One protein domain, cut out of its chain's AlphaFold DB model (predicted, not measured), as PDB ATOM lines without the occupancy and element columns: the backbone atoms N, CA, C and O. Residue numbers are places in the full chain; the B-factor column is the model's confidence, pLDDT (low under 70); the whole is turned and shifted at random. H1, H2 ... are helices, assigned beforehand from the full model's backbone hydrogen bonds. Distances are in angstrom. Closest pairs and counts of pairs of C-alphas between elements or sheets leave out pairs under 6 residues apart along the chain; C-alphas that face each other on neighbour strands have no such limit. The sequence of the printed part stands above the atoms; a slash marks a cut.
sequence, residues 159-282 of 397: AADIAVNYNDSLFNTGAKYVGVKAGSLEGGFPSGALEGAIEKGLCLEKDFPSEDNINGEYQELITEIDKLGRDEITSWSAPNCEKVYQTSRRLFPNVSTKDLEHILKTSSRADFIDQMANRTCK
ATOM      1  N   ALA A 159     -10.240   7.509  42.323       97.94
ATOM      2  CA  ALA A 159     -10.384   6.844  41.024       97.94
ATOM      3  C   ALA A 159      -9.232   7.189  40.062       97.94
ATOM      4  O   ALA A 159      -8.845   6.357  39.245       97.94
ATOM      5  N   ALA A 160      -8.645   8.383  40.193       96.94
ATOM      6  CA  ALA A 160      -7.517   8.820  39.373       96.94
ATOM      7  C   ALA A 160      -6.269   7.969  39.615       96.94
ATOM      8  O   ALA A 160      -5.644   7.513  38.663       96.94
ATOM      9  N   ASP A 161      -5.940   7.693  40.879       97.56
ATOM     10  CA  ASP A 161      -4.817   6.819  41.226       97.56
ATOM     11  C   ASP A 161      -5.009   5.402  40.672       97.56
ATOM     12  O   ASP A 161      -4.073   4.828  40.117       97.56
ATOM     13  N   ILE A 162      -6.229   4.858  40.762       98.06
ATOM     14  CA  ILE A 162      -6.560   3.541  40.201       98.06
ATOM     15  C   ILE A 162      -6.369   3.538  38.679       98.06
ATOM     16  O   ILE A 162      -5.744   2.619  38.152       98.06
ATOM     17  N   ALA A 163      -6.872   4.555  37.975       96.88
ATOM     18  CA  ALA A 163      -6.762   4.644  36.522       96.88
ATOM     19  C   ALA A 163      -5.312   4.832  36.056       96.88
ATOM     20  O   ALA A 163      -4.853   4.118  35.166       96.88
ATOM     21  N   VAL A 164      -4.565   5.752  36.677       95.44
ATOM     22  CA  VAL A 164      -3.144   5.983  36.373       95.44
ATOM     23  C   VAL A 164      -2.340   4.709  36.606       95.44
ATOM     24  O   VAL A 164      -1.584   4.304  35.730       95.44
ATOM     25  N   ASN A 165      -2.565   4.025  37.730       94.75
ATOM     26  CA  ASN A 165      -1.899   2.764  38.032       94.75
ATOM     27  C   ASN A 165      -2.242   1.644  37.041       94.75
ATOM     28  O   ASN A 165      -1.355   0.937  36.581       94.75
ATOM     29  N   TYR A 166      -3.516   1.484  36.687       94.56
ATOM     30  CA  TYR A 166      -3.928   0.508  35.675       94.56
ATOM     31  C   TYR A 166      -3.273   0.795  34.315       94.56
ATOM     32  O   TYR A 166      -2.865  -0.112  33.588       94.56
ATOM     33  N   ASN A 167      -3.130   2.078  33.990       91.31
ATOM     34  CA  ASN A 167      -2.507   2.540  32.764       91.31
ATOM     35  C   ASN A 167      -0.966   2.495  32.792       91.31
ATOM     36  O   ASN A 167      -0.346   2.734  31.755       91.31
ATOM     37  N   ASP A 168      -0.343   2.150  33.920       84.81
ATOM     38  CA  ASP A 168       1.104   1.984  34.106       84.81
ATOM     39  C   ASP A 168       1.561   0.548  33.762       84.81
ATOM     40  O   ASP A 168       2.205  -0.149  34.542       84.81
ATOM     41  N   SER A 169       1.158   0.060  32.584       78.00
ATOM     42  CA  SER A 169       1.542  -1.263  32.066       78.00
ATOM     43  C   SER A 169       2.575  -1.141  30.947       78.00
ATOM     44  O   SER A 169       2.569  -0.156  30.212       78.00
ATOM     45  N   LEU A 170       3.409  -2.172  30.740       69.50
ATOM     46  CA  LEU A 170       4.451  -2.189  29.693       69.50
ATOM     47  C   LEU A 170       3.922  -1.821  28.293       69.50
ATOM     48  O   LEU A 170       4.591  -1.111  27.541       69.50
ATOM     49  N   PHE A 171       2.711  -2.270  27.946       66.88
ATOM     50  CA  PHE A 171       2.066  -1.935  26.672       66.88
ATOM     51  C   PHE A 171       1.759  -0.437  26.564       66.88
ATOM     52  O   PHE A 171       2.030   0.192  25.539       66.88
ATOM     53  N   ASN A 172       1.259   0.154  27.646       77.94
ATOM     54  CA  ASN A 172       0.969   1.579  27.703       77.94
ATOM     55  C   ASN A 172       2.239   2.417  27.836       77.94
ATOM     56  O   ASN A 172       2.268   3.522  27.311       77.94
ATOM     57  N   THR A 173       3.314   1.911  28.444       78.69
ATOM     58  CA  THR A 173       4.621   2.585  28.459       78.69
ATOM     59  C   THR A 173       5.125   2.832  27.035       78.69
ATOM     60  O   THR A 173       5.582   3.932  26.734       78.69
ATOM     61  N   GLY A 174       4.970   1.858  26.128       75.31
ATOM     62  CA  GLY A 174       5.288   2.030  24.705       75.31
ATOM     63  C   GLY A 174       4.423   3.099  24.023       75.31
ATOM     64  O   GLY A 174       4.945   3.965  23.319       75.31
ATOM     65  N   ALA A 175       3.113   3.099  24.288       78.94
ATOM     66  CA  ALA A 175       2.194   4.126  23.790       78.94
ATOM     67  C   ALA A 175       2.545   5.527  24.331       78.94
ATOM     68  O   ALA A 175       2.615   6.504  23.582       78.94
ATOM     69  N   LYS A 176       2.837   5.634  25.632       83.06
ATOM     70  CA  LYS A 176       3.271   6.873  26.280       83.06
ATOM     71  C   LYS A 176       4.598   7.354  25.695       83.06
ATOM     72  O   LYS A 176       4.734   8.548  25.435       83.06
ATOM     73  N   TYR A 177       5.536   6.450  25.409       78.62
ATOM     74  CA  TYR A 177       6.817   6.777  24.780       78.62
ATOM     75  C   TYR A 177       6.645   7.433  23.401       78.62
ATOM     76  O   TYR A 177       7.301   8.436  23.116       78.62
ATOM     77  N   VAL A 178       5.708   6.945  22.577       83.50
ATOM     78  CA  VAL A 178       5.384   7.559  21.271       83.50
ATOM     79  C   VAL A 178       4.481   8.797  21.373       83.50
ATOM     80  O   VAL A 178       4.113   9.378  20.356       83.50
ATOM     81  N   GLY A 179       4.159   9.246  22.590       79.75
ATOM     82  CA  GLY A 179       3.483  10.517  22.848       79.75
ATOM     83  C   GLY A 179       2.003  10.422  23.219       79.75
ATOM     84  O   GLY A 179       1.361  11.467  23.323       79.75
ATOM     85  N   VAL A 180       1.454   9.222  23.452       85.38
ATOM     86  CA  VAL A 180       0.100   9.091  24.014       85.38
ATOM     87  C   VAL A 180       0.088   9.657  25.435       85.38
ATOM     88  O   VAL A 180       0.958   9.354  26.257       85.38
ATOM     89  N   LYS A 181      -0.884  10.526  25.710       86.19
ATOM     90  CA  LYS A 181      -0.992  11.265  26.972       86.19
ATOM     91  C   LYS A 181      -1.890  10.534  27.963       86.19
ATOM     92  O   LYS A 181      -2.782   9.797  27.552       86.19
ATOM     93  N   ALA A 182      -1.694  10.780  29.256       77.50
ATOM     94  CA  ALA A 182      -2.425  10.096  30.325       77.50
ATOM     95  C   ALA A 182      -3.956  10.223  30.202       77.50
ATOM     96  O   ALA A 182      -4.659   9.229  30.357       77.50
ATOM     97  N   GLY A 183      -4.472  11.407  29.849       73.12
ATOM     98  CA  GLY A 183      -5.913  11.627  29.653       73.12
ATOM     99  C   GLY A 183      -6.506  10.939  28.418       73.12
ATOM    100  O   GLY A 183      -7.720  10.852  28.290       73.12
ATOM    101  N   SER A 184      -5.673  10.435  27.505       85.50
ATOM    102  CA  SER A 184      -6.109   9.699  26.310       85.50
ATOM    103  C   SER A 184      -6.128   8.180  26.514       85.50
ATOM    104  O   SER A 184      -6.558   7.452  25.623       85.50
ATOM    105  N   LEU A 185      -5.641   7.688  27.659       86.12
ATOM    106  CA  LEU A 185      -5.668   6.269  28.015       86.12
ATOM    107  C   LEU A 185      -6.999   5.947  28.701       86.12
ATOM    108  O   LEU A 185      -7.114   5.947  29.929       86.12
ATOM    109  N   GLU A 186      -8.016   5.728  27.875       88.75
ATOM    110  CA  GLU A 186      -9.389   5.448  28.286       88.75
ATOM    111  C   GLU A 186      -9.761   3.975  28.101       88.75
ATOM    112  O   GLU A 186      -9.168   3.255  27.299       88.75
ATOM    113  N   GLY A 187     -10.784   3.537  28.836       90.88
ATOM    114  CA  GLY A 187     -11.214   2.145  28.854       90.88
ATOM    115  C   GLY A 187     -10.328   1.259  29.732       90.88
ATOM    116  O   GLY A 187      -9.140   1.498  29.939       90.88
ATOM    117  N   GLY A 188     -10.930   0.217  30.295       92.25
ATOM    118  CA  GLY A 188     -10.231  -0.700  31.183       92.25
ATOM    119  C   GLY A 188     -11.151  -1.772  31.742       92.25
ATOM    120  O   GLY A 188     -12.378  -1.660  31.677       92.25
ATOM    121  N   PHE A 189     -10.548  -2.823  32.288       94.12
ATOM    122  CA  PHE A 189     -11.275  -3.914  32.928       94.12
ATOM    123  C   PHE A 189     -11.327  -3.689  34.444       94.12
ATOM    124  O   PHE A 189     -10.267  -3.568  35.068       94.12
ATOM    125  N   PRO A 190     -12.519  -3.677  35.071       96.00
ATOM    126  CA  PRO A 190     -12.635  -3.456  36.510       96.00
ATOM    127  C   PRO A 190     -11.815  -4.418  37.375       96.00
ATOM    128  O   PRO A 190     -11.266  -3.992  38.386       96.00
ATOM    129  N   SER A 191     -11.695  -5.690  36.979       95.50
ATOM    130  CA  SER A 191     -10.907  -6.679  37.724       95.50
ATOM    131  C   SER A 191      -9.426  -6.315  37.780       95.50
ATOM    132  O   SER A 191      -8.879  -6.221  38.871       95.50
ATOM    133  N   GLY A 192      -8.809  -6.014  36.633       95.38
ATOM    134  CA  GLY A 192      -7.395  -5.632  36.582       95.38
ATOM    135  C   GLY A 192      -7.120  -4.317  37.314       95.38
ATOM    136  O   GLY A 192      -6.103  -4.181  37.988       95.38
ATOM    137  N   ALA A 193      -8.051  -3.363  37.247       97.25
ATOM    138  CA  ALA A 193      -7.930  -2.107  37.981       97.25
ATOM    139  C   ALA A 193      -8.030  -2.297  39.501       97.25
ATOM    140  O   ALA A 193      -7.240  -1.712  40.240       97.25
ATOM    141  N   LEU A 194      -8.957  -3.137  39.976       98.00
ATOM    142  CA  LEU A 194      -9.063  -3.491  41.391       98.00
ATOM    143  C   LEU A 194      -7.816  -4.236  41.885       98.00
ATOM    144  O   LEU A 194      -7.276  -3.880  42.929       98.00
ATOM    145  N   GLU A 195      -7.357  -5.244  41.140       97.12
ATOM    146  CA  GLU A 195      -6.189  -6.064  41.489       97.12
ATOM    147  C   GLU A 195      -4.926  -5.206  41.580       97.12
ATOM    148  O   GLU A 195      -4.280  -5.173  42.630       97.12
ATOM    149  N   GLY A 196      -4.635  -4.425  40.535       96.38
ATOM    150  CA  GLY A 196      -3.468  -3.548  40.513       96.38
ATOM    151  C   GLY A 196      -3.507  -2.482  41.611       96.38
ATOM    152  O   GLY A 196      -2.478  -2.173  42.216       96.38
ATOM    153  N   ALA A 197      -4.685  -1.923  41.910       97.62
ATOM    154  CA  ALA A 197      -4.846  -0.948  42.986       97.62
ATOM    155  C   ALA A 197      -4.602  -1.559  44.375       97.62
ATOM    156  O   ALA A 197      -3.925  -0.950  45.206       97.62
ATOM    157  N   ILE A 198      -5.120  -2.765  44.633       97.81
ATOM    158  CA  ILE A 198      -4.896  -3.486  45.894       97.81
ATOM    159  C   ILE A 198      -3.408  -3.824  46.066       97.81
ATOM    160  O   ILE A 198      -2.849  -3.575  47.135       97.81
ATOM    161  N   GLU A 199      -2.750  -4.318  45.013       96.81
ATOM    162  CA  GLU A 199      -1.329  -4.683  45.034       96.81
ATOM    163  C   GLU A 199      -0.425  -3.472  45.330       96.81
ATOM    164  O   GLU A 199       0.359  -3.463  46.294       96.81
ATOM    165  N   LYS A 200      -0.582  -2.386  44.560       96.19
ATOM    166  CA  LYS A 200       0.192  -1.150  44.762       96.19
ATOM    167  C   LYS A 200      -0.152  -0.475  46.090       96.19
ATOM    168  O   LYS A 200       0.724   0.081  46.763       96.19
ATOM    169  N   GLY A 201      -1.392  -0.608  46.541       97.75
ATOM    170  CA  GLY A 201      -1.961   0.102  47.677       97.75
ATOM    171  C   GLY A 201      -2.703   1.357  47.229       97.75
ATOM    172  O   GLY A 201      -2.427   1.930  46.178       97.75
ATOM    173  N   LEU A 202      -3.633   1.806  48.062       98.19
ATOM    174  CA  LEU A 202      -4.697   2.719  47.658       98.19
ATOM    175  C   LEU A 202      -4.412   4.160  48.074       98.19
ATOM    176  O   LEU A 202      -4.024   4.415  49.217       98.19
ATOM    177  N   CYS A 203      -4.666   5.101  47.170       98.25
ATOM    178  CA  CYS A 203      -4.629   6.529  47.458       98.25
ATOM    179  C   CYS A 203      -6.006   7.061  47.873       98.25
ATOM    180  O   CYS A 203      -7.043   6.601  47.386       98.25
ATOM    181  N   LEU A 204      -6.033   8.044  48.774       97.94
ATOM    182  CA  LEU A 204      -7.273   8.728  49.121       97.94
ATOM    183  C   LEU A 204      -7.618   9.775  48.065       97.94
ATOM    184  O   LEU A 204      -6.750  10.453  47.523       97.94
ATOM    185  N   GLU A 205      -8.911   9.965  47.849       96.88
ATOM    186  CA  GLU A 205      -9.454  10.957  46.921       96.88
ATOM    187  C   GLU A 205      -8.975  12.382  47.234       96.88
ATOM    188  O   GLU A 205      -8.675  13.151  46.332       96.88
ATOM    189  N   LYS A 206      -8.815  12.726  48.518       95.38
ATOM    190  CA  LYS A 206      -8.284  14.036  48.933       95.38
ATOM    191  C   LYS A 206      -6.819  14.271  48.533       95.38
ATOM    192  O   LYS A 206      -6.388  15.418  48.499       95.38
ATOM    193  N   ASP A 207      -6.058  13.200  48.299       96.19
ATOM    194  CA  ASP A 207      -4.626  13.260  47.996       96.19
ATOM    195  C   ASP A 207      -4.378  13.217  46.479       96.19
ATOM    196  O   ASP A 207      -3.412  13.810  45.999       96.19
ATOM    197  N   PHE A 208      -5.267  12.562  45.725       96.38
ATOM    198  CA  PHE A 208      -5.310  12.606  44.263       96.38
ATOM    199  C   PHE A 208      -6.770  12.719  43.782       96.38
ATOM    200  O   PHE A 208      -7.414  11.694  43.539       96.38
ATOM    201  N   PRO A 209      -7.320  13.939  43.672       94.75
ATOM    202  CA  PRO A 209      -8.714  14.140  43.301       94.75
ATOM    203  C   PRO A 209      -8.998  13.744  41.849       94.75
ATOM    204  O   PRO A 209      -8.222  14.010  40.929       94.75
ATOM    205  N   SER A 210     -10.153  13.117  41.663       93.44
ATOM    206  CA  SER A 210     -10.695  12.638  40.390       93.44
ATOM    207  C   SER A 210     -12.088  13.197  40.093       93.44
ATOM    208  O   SER A 210     -12.480  13.294  38.935       93.44
ATOM    209  N   GLU A 211     -12.820  13.611  41.124       86.00
ATOM    210  CA  GLU A 211     -14.159  14.195  41.019       86.00
ATOM    211  C   GLU A 211     -14.161  15.720  41.268       86.00
ATOM    212  O   GLU A 211     -13.127  16.321  41.557       86.00
ATOM    213  N   ASP A 212     -15.338  16.346  41.150       70.81
ATOM    214  CA  ASP A 212     -15.578  17.776  41.423       70.81
ATOM    215  C   ASP A 212     -14.747  18.749  40.566       70.81
ATOM    216  O   ASP A 212     -14.439  19.881  40.952       70.81
ATOM    217  N   ASN A 213     -14.427  18.329  39.343       70.44
ATOM    218  CA  ASN A 213     -13.761  19.178  38.375       70.44
ATOM    219  C   ASN A 213     -14.746  20.178  37.765       70.44
ATOM    220  O   ASN A 213     -15.534  19.852  36.881       70.44
ATOM    221  N   ILE A 214     -14.700  21.415  38.267       54.97
ATOM    222  CA  ILE A 214     -15.493  22.542  37.765       54.97
ATOM    223  C   ILE A 214     -15.294  22.630  36.240       54.97
ATOM    224  O   ILE A 214     -14.149  22.679  35.792       54.97
ATOM    225  N   ASN A 215     -16.408  22.625  35.497       66.88
ATOM    226  CA  ASN A 215     -16.557  22.724  34.027       66.88
ATOM    227  C   ASN A 215     -16.384  21.464  33.189       66.88
ATOM    228  O   ASN A 215     -16.625  21.497  31.987       66.88
ATOM    229  N   GLY A 216     -16.057  20.351  33.810       71.69
ATOM    230  CA  GLY A 216     -16.032  19.099  33.093       71.69
ATOM    231  C   GLY A 216     -14.754  18.819  32.278       71.69
ATOM    232  O   GLY A 216     -14.750  18.124  31.260       71.69
ATOM    233  N   GLU A 217     -13.651  19.425  32.708       86.19
ATOM    234  CA  GLU A 217     -12.390  19.512  31.968       86.19
ATOM    235  C   GLU A 217     -11.312  18.561  32.520       86.19
ATOM    236  O   GLU A 217     -10.125  18.778  32.279       86.19
ATOM    237  N   TYR A 218     -11.661  17.524  33.298       91.38
ATOM    238  CA  TYR A 218     -10.637  16.667  33.918       91.38
ATOM    239  C   TYR A 218      -9.662  16.070  32.895       91.38
ATOM    240  O   TYR A 218      -8.444  16.111  33.096       91.38
ATOM    241  N   GLN A 219     -10.197  15.550  31.785       91.81
ATOM    242  CA  GLN A 219      -9.393  14.977  30.712       91.81
ATOM    243  C   GLN A 219      -8.425  16.006  30.121       91.81
ATOM    244  O   GLN A 219      -7.248  15.704  29.908       91.81
ATOM    245  N   GLU A 220      -8.900  17.224  29.872       91.94
ATOM    246  CA  GLU A 220      -8.097  18.312  29.317       91.94
ATOM    247  C   GLU A 220      -6.993  18.727  30.290       91.94
ATOM    248  O   GLU A 220      -5.828  18.811  29.900       91.94
ATOM    249  N   LEU A 221      -7.330  18.877  31.572       92.81
ATOM    250  CA  LEU A 221      -6.398  19.289  32.614       92.81
ATOM    251  C   LEU A 221      -5.259  18.281  32.806       92.81
ATOM    252  O   LEU A 221      -4.090  18.666  32.788       92.81
ATOM    253  N   ILE A 222      -5.560  16.985  32.955       94.31
ATOM    254  CA  ILE A 222      -4.499  15.975  33.114       94.31
ATOM    255  C   ILE A 222      -3.644  15.857  31.843       94.31
ATOM    256  O   ILE A 222      -2.432  15.657  31.922       94.31
ATOM    257  N   THR A 223      -4.254  16.047  30.671       93.94
ATOM    258  CA  THR A 223      -3.563  16.070  29.376       93.94
ATOM    259  C   THR A 223      -2.632  17.275  29.249       93.94
ATOM    260  O   THR A 223      -1.534  17.145  28.698       93.94
ATOM    261  N   GLU A 224      -3.041  18.443  29.746       94.75
ATOM    262  CA  GLU A 224      -2.215  19.647  29.775       94.75
ATOM    263  C   GLU A 224      -1.034  19.482  30.733       94.75
ATOM    264  O   GLU A 224       0.099  19.764  30.344       94.75
ATOM    265  N   ILE A 225      -1.271  18.961  31.940       95.19
ATOM    266  CA  ILE A 225      -0.211  18.692  32.923       95.19
ATOM    267  C   ILE A 225       0.825  17.729  32.337       95.19
ATOM    268  O   ILE A 225       2.021  18.013  32.392       95.19
ATOM    269  N   ASP A 226       0.369  16.625  31.737       95.38
ATOM    270  CA  ASP A 226       1.243  15.629  31.113       95.38
ATOM    271  C   ASP A 226       2.067  16.246  29.975       95.38
ATOM    272  O   ASP A 226       3.282  16.069  29.901       95.38
ATOM    273  N   LYS A 227       1.425  17.051  29.119       94.88
ATOM    274  CA  LYS A 227       2.113  17.768  28.040       94.88
ATOM    275  C   LYS A 227       3.204  18.690  28.591       94.88
ATOM    276  O   LYS A 227       4.345  18.579  28.161       94.88
ATOM    277  N   LEU A 228       2.861  19.577  29.527       94.69
ATOM    278  CA  LEU A 228       3.800  20.558  30.068       94.69
ATOM    279  C   LEU A 228       4.991  19.873  30.750       94.69
ATOM    280  O   LEU A 228       6.129  20.243  30.491       94.69
ATOM    281  N   GLY A 229       4.751  18.844  31.568       94.69
ATOM    282  CA  GLY A 229       5.837  18.115  32.224       94.69
ATOM    283  C   GLY A 229       6.765  17.408  31.240       94.69
ATOM    284  O   GLY A 229       7.984  17.472  31.387       94.69
ATOM    285  N   ARG A 230       6.217  16.782  30.191       93.38
ATOM    286  CA  ARG A 230       7.025  16.147  29.137       93.38
ATOM    287  C   ARG A 230       7.849  17.151  28.344       93.38
ATOM    288  O   ARG A 230       8.990  16.835  28.016       93.38
ATOM    289  N   ASP A 231       7.274  18.310  28.025       93.06
ATOM    290  CA  ASP A 231       7.973  19.378  27.309       93.06
ATOM    291  C   ASP A 231       9.177  19.860  28.143       93.06
ATOM    292  O   ASP A 231      10.292  19.933  27.621       93.06
ATOM    293  N   GLU A 232       8.992  20.059  29.455       93.19
ATOM    294  CA  GLU A 232      10.070  20.430  30.385       93.19
ATOM    295  C   GLU A 232      11.150  19.344  30.529       93.19
ATOM    296  O   GLU A 232      12.333  19.669  30.511       93.19
ATOM    297  N   ILE A 233      10.782  18.057  30.596       91.19
ATOM    298  CA  ILE A 233      11.745  16.935  30.647       91.19
ATOM    299  C   ILE A 233      12.647  16.908  29.403       91.19
ATOM    300  O   ILE A 233      13.809  16.516  29.478       91.19
ATOM    301  N   THR A 234      12.120  17.302  28.242       86.50
ATOM    302  CA  THR A 234      12.889  17.337  26.986       86.50
ATOM    303  C   THR A 234      13.646  18.638  26.749       86.50
ATOM    304  O   THR A 234      14.411  18.727  25.785       86.50
ATOM    305  N   SER A 235      13.427  19.654  27.584       85.81
ATOM    306  CA  SER A 235      14.099  20.933  27.427       85.81
ATOM    307  C   SER A 235      15.576  20.816  27.792       85.81
ATOM    308  O   SER A 235      15.949  20.250  28.815       85.81
ATOM    309  N   TRP A 236      16.435  21.404  26.960       69.62
ATOM    310  CA  TRP A 236      17.869  21.523  27.235       69.62
ATOM    311  C   TRP A 236      18.183  22.665  28.217       69.62
ATOM    312  O   TRP A 236      19.329  22.818  28.637       69.62
ATOM    313  N   SER A 237      17.187  23.489  28.568       75.19
ATOM    314  CA  SER A 237      17.303  24.551  29.573       75.19
ATOM    315  C   SER A 237      16.811  24.090  30.947       75.19
ATOM    316  O   SER A 237      16.111  23.089  31.067       75.19
ATOM    317  N   ALA A 238      17.145  24.850  31.996       72.12
ATOM    318  CA  ALA A 238      16.613  24.597  33.334       72.12
ATOM    319  C   ALA A 238      15.063  24.553  33.306       72.12
ATOM    320  O   ALA A 238      14.474  25.426  32.656       72.12
ATOM    321  N   PRO A 239      14.409  23.588  33.988       71.88
ATOM    322  CA  PRO A 239      12.963  23.407  33.886       71.88
ATOM    323  C   PRO A 239      12.180  24.626  34.386       71.88
ATOM    324  O   PRO A 239      12.372  25.076  35.523       71.88
ATOM    325  N   ASN A 240      11.243  25.127  33.584       78.88
ATOM    326  CA  ASN A 240      10.272  26.134  33.996       78.88
ATOM    327  C   ASN A 240       9.161  25.482  34.837       78.88
ATOM    328  O   ASN A 240       8.041  25.225  34.389       78.88
ATOM    329  N   CYS A 241       9.494  25.217  36.101       86.19
ATOM    330  CA  CYS A 241       8.613  24.528  37.042       86.19
ATOM    331  C   CYS A 241       7.341  25.320  37.375       86.19
ATOM    332  O   CYS A 241       6.354  24.717  37.784       86.19
ATOM    333  N   GLU A 242       7.343  26.647  37.214       90.88
ATOM    334  CA  GLU A 242       6.239  27.504  37.658       90.88
ATOM    335  C   GLU A 242       4.946  27.175  36.912       90.88
ATOM    336  O   GLU A 242       3.913  26.929  37.532       90.88
ATOM    337  N   LYS A 243       5.004  27.089  35.578       92.12
ATOM    338  CA  LYS A 243       3.812  26.799  34.775       92.12
ATOM    339  C   LYS A 243       3.267  25.401  35.070       92.12
ATOM    340  O   LYS A 243       2.073  25.252  35.315       92.12
ATOM    341  N   VAL A 244       4.140  24.391  35.099       94.50
ATOM    342  CA  VAL A 244       3.748  23.007  35.413       94.50
ATOM    343  C   VAL A 244       3.141  22.927  36.818       94.50
ATOM    344  O   VAL A 244       2.114  22.278  37.007       94.50
ATOM    345  N   TYR A 245       3.725  23.608  37.805       95.19
ATOM    346  CA  TYR A 245       3.221  23.642  39.178       95.19
ATOM    347  C   TYR A 245       1.834  24.289  39.274       95.19
ATOM    348  O   TYR A 245       0.922  23.700  39.861       95.19
ATOM    349  N   GLN A 246       1.640  25.463  38.664       94.12
ATOM    350  CA  GLN A 246       0.351  26.161  38.714       94.12
ATOM    351  C   GLN A 246      -0.775  25.362  38.054       94.12
ATOM    352  O   GLN A 246      -1.887  25.351  38.578       94.12
ATOM    353  N   THR A 247      -0.495  24.647  36.961       93.19
ATOM    354  CA  THR A 247      -1.488  23.768  36.325       93.19
ATOM    355  C   THR A 247      -1.716  22.489  37.146       93.19
ATOM    356  O   THR A 247      -2.853  22.062  37.338       93.19
ATOM    357  N   SER A 248      -0.652  21.876  37.680       94.31
ATOM    358  CA  SER A 248      -0.730  20.555  38.328       94.31
ATOM    359  C   SER A 248      -1.296  20.558  39.745       94.31
ATOM    360  O   SER A 248      -1.924  19.572  40.132       94.31
ATOM    361  N   ARG A 249      -1.161  21.650  40.508       93.38
ATOM    362  CA  ARG A 249      -1.583  21.735  41.924       93.38
ATOM    363  C   ARG A 249      -3.053  21.394  42.191       93.38
ATOM    364  O   ARG A 249      -3.406  21.097  43.327       93.38
ATOM    365  N   ARG A 250      -3.917  21.463  41.172       90.38
ATOM    366  CA  ARG A 250      -5.332  21.082  41.284       90.38
ATOM    367  C   ARG A 250      -5.514  19.565  41.371       90.38
ATOM    368  O   ARG A 250      -6.342  19.114  42.153       90.38
ATOM    369  N   LEU A 251      -4.747  18.798  40.596       93.06
ATOM    370  CA  LEU A 251      -4.809  17.329  40.586       93.06
ATOM    371  C   LEU A 251      -3.771  16.684  41.506       93.06
ATOM    372  O   LEU A 251      -3.968  15.573  41.981       93.06
ATOM    373  N   PHE A 252      -2.681  17.391  41.786       95.75
ATOM    374  CA  PHE A 252      -1.562  16.906  42.584       95.75
ATOM    375  C   PHE A 252      -1.271  17.868  43.749       95.75
ATOM    376  O   PHE A 252      -0.182  18.441  43.823       95.75
ATOM    377  N   PRO A 253      -2.234  18.090  44.665       93.69
ATOM    378  CA  PRO A 253      -2.129  19.125  45.699       93.69
ATOM    379  C   PRO A 253      -0.980  18.893  46.692       93.69
ATOM    380  O   PRO A 253      -0.517  19.841  47.324       93.69
ATOM    381  N   ASN A 254      -0.495  17.651  46.813       95.56
ATOM    382  CA  ASN A 254       0.599  17.286  47.715       95.56
ATOM    383  C   ASN A 254       1.985  17.288  47.033       95.56
ATOM    384  O   ASN A 254       2.974  16.887  47.651       95.56
ATOM    385  N   VAL A 255       2.083  17.717  45.768       96.44
ATOM    386  CA  VAL A 255       3.359  17.863  45.052       96.44
ATOM    387  C   VAL A 255       3.844  19.302  45.207       96.44
ATOM    388  O   VAL A 255       3.267  20.226  44.644       96.44
ATOM    389  N   SER A 256       4.918  19.504  45.973       95.88
ATOM    390  CA  SER A 256       5.556  20.821  46.098       95.88
ATOM    391  C   SER A 256       6.388  21.178  44.860       95.88
ATOM    392  O   SER A 256       6.754  20.306  44.076       95.88
ATOM    393  N   THR A 257       6.784  22.445  44.710       94.44
ATOM    394  CA  THR A 257       7.708  22.867  43.638       94.44
ATOM    395  C   THR A 257       9.044  22.120  43.674       94.44
ATOM    396  O   THR A 257       9.565  21.757  42.626       94.44
ATOM    397  N   LYS A 258       9.571  21.819  44.871       94.56
ATOM    398  CA  LYS A 258      10.790  21.007  45.043       94.56
ATOM    399  C   LYS A 258      10.588  19.560  44.602       94.56
ATOM    400  O   LYS A 258      11.479  18.974  43.997       94.56
ATOM    401  N   ASP A 259       9.428  18.987  44.916       96.25
ATOM    402  CA  ASP A 259       9.092  17.638  44.463       96.25
ATOM    403  C   ASP A 259       8.956  17.600  42.944       96.25
ATOM    404  O   ASP A 259       9.471  16.687  42.312       96.25
ATOM    405  N   LEU A 260       8.318  18.614  42.361       95.88
ATOM    406  CA  LEU A 260       8.172  18.740  40.920       95.88
ATOM    407  C   LEU A 260       9.527  18.891  40.222       95.88
ATOM    408  O   LEU A 260       9.775  18.205  39.240       95.88
ATOM    409  N   GLU A 261      10.425  19.729  40.744       93.94
ATOM    410  CA  GLU A 261      11.788  19.860  40.219       93.94
ATOM    411  C   GLU A 261      12.531  18.517  40.259       93.94
ATOM    412  O   GLU A 261      13.214  18.152  39.302       93.94
ATOM    413  N   HIS A 262      12.386  17.763  41.352       94.88
ATOM    414  CA  HIS A 262      12.963  16.428  41.460       94.88
ATOM    415  C   HIS A 262      12.366  15.469  40.422       94.88
ATOM    416  O   HIS A 262      13.120  14.857  39.673       94.88
ATOM    417  N   ILE A 263      11.035  15.405  40.325       95.81
ATOM    418  CA  ILE A 263      10.308  14.568  39.362       95.81
ATOM    419  C   ILE A 263      10.740  14.900  37.932       95.81
ATOM    420  O   ILE A 263      11.092  13.999  37.183       95.81
ATOM    421  N   LEU A 264      10.792  16.175  37.544       94.56
ATOM    422  CA  LEU A 264      11.216  16.578  36.199       94.56
ATOM    423  C   LEU A 264      12.661  16.160  35.879       94.56
ATOM    424  O   LEU A 264      12.974  15.897  34.724       94.56
ATOM    425  N   LYS A 265      13.540  16.072  36.886       93.06
ATOM    426  CA  LYS A 265      14.933  15.627  36.706       93.06
ATOM    427  C   LYS A 265      15.089  14.110  36.639       93.06
ATOM    428  O   LYS A 265      16.071  13.641  36.070       93.06
ATOM    429  N   THR A 266      14.196  13.350  37.272       93.94
ATOM    430  CA  THR A 266      14.338  11.889  37.410       93.94
ATOM    431  C   THR A 266      13.392  11.087  36.530       93.94
ATOM    432  O   THR A 266      13.658   9.915  36.281       93.94
ATOM    433  N   SER A 267      12.291  11.686  36.086       94.00
ATOM    434  CA  SER A 267      11.297  11.030  35.243       94.00
ATOM    435  C   SER A 267      11.735  10.980  33.784       94.00
ATOM    436  O   SER A 267      12.437  11.847  33.269       94.00
ATOM    437  N   SER A 268      11.216   9.987  33.083       92.25
ATOM    438  CA  SER A 268      11.110   9.971  31.634       92.25
ATOM    439  C   SER A 268       9.806  10.638  31.172       92.25
ATOM    440  O   SER A 268       8.878  10.895  31.942       92.25
ATOM    441  N   ARG A 269       9.677  10.839  29.856       90.00
ATOM    442  CA  ARG A 269       8.401  11.261  29.257       90.00
ATOM    443  C   ARG A 269       7.275  10.252  29.498       90.00
ATOM    444  O   ARG A 269       6.114  10.634  29.424       90.00
ATOM    445  N   ALA A 270       7.605   8.976  29.696       90.25
ATOM    446  CA  ALA A 270       6.617   7.911  29.791       90.25
ATOM    447  C   ALA A 270       6.041   7.753  31.204       90.25
ATOM    448  O   ALA A 270       4.912   7.296  31.315       90.25
ATOM    449  N   ASP A 271       6.767   8.149  32.252       93.44
ATOM    450  CA  ASP A 271       6.367   7.940  33.650       93.44
ATOM    451  C   ASP A 271       6.133   9.242  34.431       93.44
ATOM    452  O   ASP A 271       5.835   9.191  35.617       93.44
ATOM    453  N   PHE A 272       6.205  10.420  33.795       95.06
ATOM    454  CA  PHE A 272       6.013  11.711  34.473       95.06
ATOM    455  C   PHE A 272       4.740  11.765  35.342       95.06
ATOM    456  O   PHE A 272       4.813  12.089  36.529       95.06
ATOM    457  N   ILE A 273       3.578  11.408  34.782       96.19
ATOM    458  CA  ILE A 273       2.310  11.380  35.532       96.19
ATOM    459  C   ILE A 273       2.317  10.297  36.613       96.19
ATOM    460  O   ILE A 273       1.783  10.521  37.699       96.19
ATOM    461  N   ASP A 274       2.960   9.160  36.360       94.62
ATOM    462  CA  ASP A 274       3.056   8.066  37.326       94.62
ATOM    463  C   ASP A 274       3.904   8.490  38.541       94.62
ATOM    464  O   ASP A 274       3.542   8.213  39.686       94.62
ATOM    465  N   GLN A 275       4.976   9.261  38.326       95.94
ATOM    466  CA  GLN A 275       5.806   9.840  39.387       95.94
ATOM    467  C   GLN A 275       5.068  10.939  40.167       95.94
ATOM    468  O   GLN A 275       5.135  10.967  41.399       95.94
ATOM    469  N   MET A 276       4.298  11.795  39.485       97.00
ATOM    470  CA  MET A 276       3.411  12.771  40.138       97.00
ATOM    471  C   MET A 276       2.367  12.071  41.023       97.00
ATOM    472  O   MET A 276       2.187  12.443  42.187       97.00
ATOM    473  N   ALA A 277       1.738  11.007  40.513       96.50
ATOM    474  CA  ALA A 277       0.781  10.189  41.253       96.50
ATOM    475  C   ALA A 277       1.436   9.492  42.458       96.50
ATOM    476  O   ALA A 277       0.935   9.570  43.578       96.50
ATOM    477  N   ASN A 278       2.602   8.867  42.278       95.88
ATOM    478  CA  ASN A 278       3.348   8.234  43.367       95.88
ATOM    479  C   ASN A 278       3.728   9.234  44.460       95.88
ATOM    480  O   ASN A 278       3.643   8.911  45.649       95.88
ATOM    481  N   ARG A 279       4.110  10.457  44.076       96.81
ATOM    482  CA  ARG A 279       4.448  11.504  45.034       96.81
ATOM    483  C   ARG A 279       3.230  11.972  45.820       96.81
ATOM    484  O   ARG A 279       3.307  12.037  47.047       96.81
ATOM    485  N   THR A 280       2.127  12.289  45.141       96.44
ATOM    486  CA  THR A 280       0.917  12.785  45.815       96.44
ATOM    487  C   THR A 280       0.289  11.704  46.706       96.44
ATOM    488  O   THR A 280      -0.224  12.005  47.783       96.44
ATOM    489  N   CYS A 281       0.446  10.430  46.327       96.69
ATOM    490  CA  CYS A 281      -0.061   9.255  47.034       96.69
ATOM    491  C   CYS A 281       0.981   8.572  47.940       96.69
ATOM    492  O   CYS A 281       0.924   7.359  48.132       96.69
ATOM    493  N   LYS A 282       1.936   9.314  48.521       93.38
ATOM    494  CA  LYS A 282       3.043   8.741  49.321       93.38
ATOM    495  C   LYS A 282       2.582   7.811  50.459       93.38
ATOM    496  O   LYS A 282       3.281   6.857  50.788       93.38
TER     497      LYS A 282
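Overview. This is residues 159 to 282 of the 397 residues of the protein "Pept_C1 domain-containing protein" of Bdellovibrio bacteriovorus str. Tiberius (UniProt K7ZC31). A compact cluster of crossed helices has H7 in its middle, with the crossed pair H1 and H3 on one side of it and the group H4, H5 and H6 on the other. H4 and H5 fold back on each other as a hairpin with H6 across them, while the short H2 lies off to one side, packed on no other helix. The printed part has 124 residues with seven named helices, H1 to H7 in chain order, and no named strand; the class is all helix. The whole is compact, with a radius of gyration of the C-alphas of 13.7 A, and spans 43 by 30 by 28 A.

Along the chain. H1 is residues 159 to 166, beginning at C-alpha 159 (-10.384, 6.844, 41.024), and is 10.5 A long from first to last C-alpha. H2, residues 170 to 177, is also 10.5 A long. H3, residues 190 to 200, measures 15.4 A. H4, residues 218 to 234, is the longest helix by residues at 24.5 A, with C-alpha 218 at (-10.637, 16.667, 33.918). H5 is residues 241 to 248, 10.2 A long, and H6 is residues 257 to 266, 14.3 A long. H7, residues 272 to 280, is 12.5 A long and ends at C-alpha 280 (0.917, 12.785, 45.815).

Arrangement. H1 touches H3 about perpendicular, at 86 degrees, with the C-alphas of Tyr 166 and Ala 193 closest at 5.3 A. H1 also touches H7 at a steep tilt of 51 degrees, opposite ways; the closest C-alphas are those of Asp 161 and Ala 277, 6.5 A apart. H2 is apart from each of the other helices. H4 and H5 form a helical hairpin at a shallow tilt of 19 degrees, opposite ways, with the C-alphas of Ile 225 and Ser 248 closest at 5.7 A. H4 touches H6 with residues 229 to 233 alone, at a steep tilt of 62 degrees; the closest C-alphas are those of Ile 233 and Leu 264, 5.6 A apart. H4 touches H7 with residues 226 to 230 alone, only just about perpendicular at 70.0 degrees; the C-alphas of Asp 226 and Ile 273 are closest, at 6.2 A. H5 touches H6 about perpendicular, at 78 degrees, closest at the C-alphas of Tyr 245 and Thr 257, 6.4 A apart. H6 and H7 form a second helical hairpin, at a steep tilt of 42 degrees, with the C-alphas of Ile 263 and Gln 275 closest at 6.5 A. In each of the seven helices every O i to N i+4 pair is within hydrogen-bond range.

Size, cuts and confidence. The two C-alphas farthest apart are those of Ser 191 and Ser 237, 42.9 A. The printed part has no cut. The long links are H2 to H3, residues 178 to 189, and H3 to H4, residues 201 to 217. Mean pLDDT of the printed part is 90.2; residues 170 to 171, 214 to 215 and 236 are under 70.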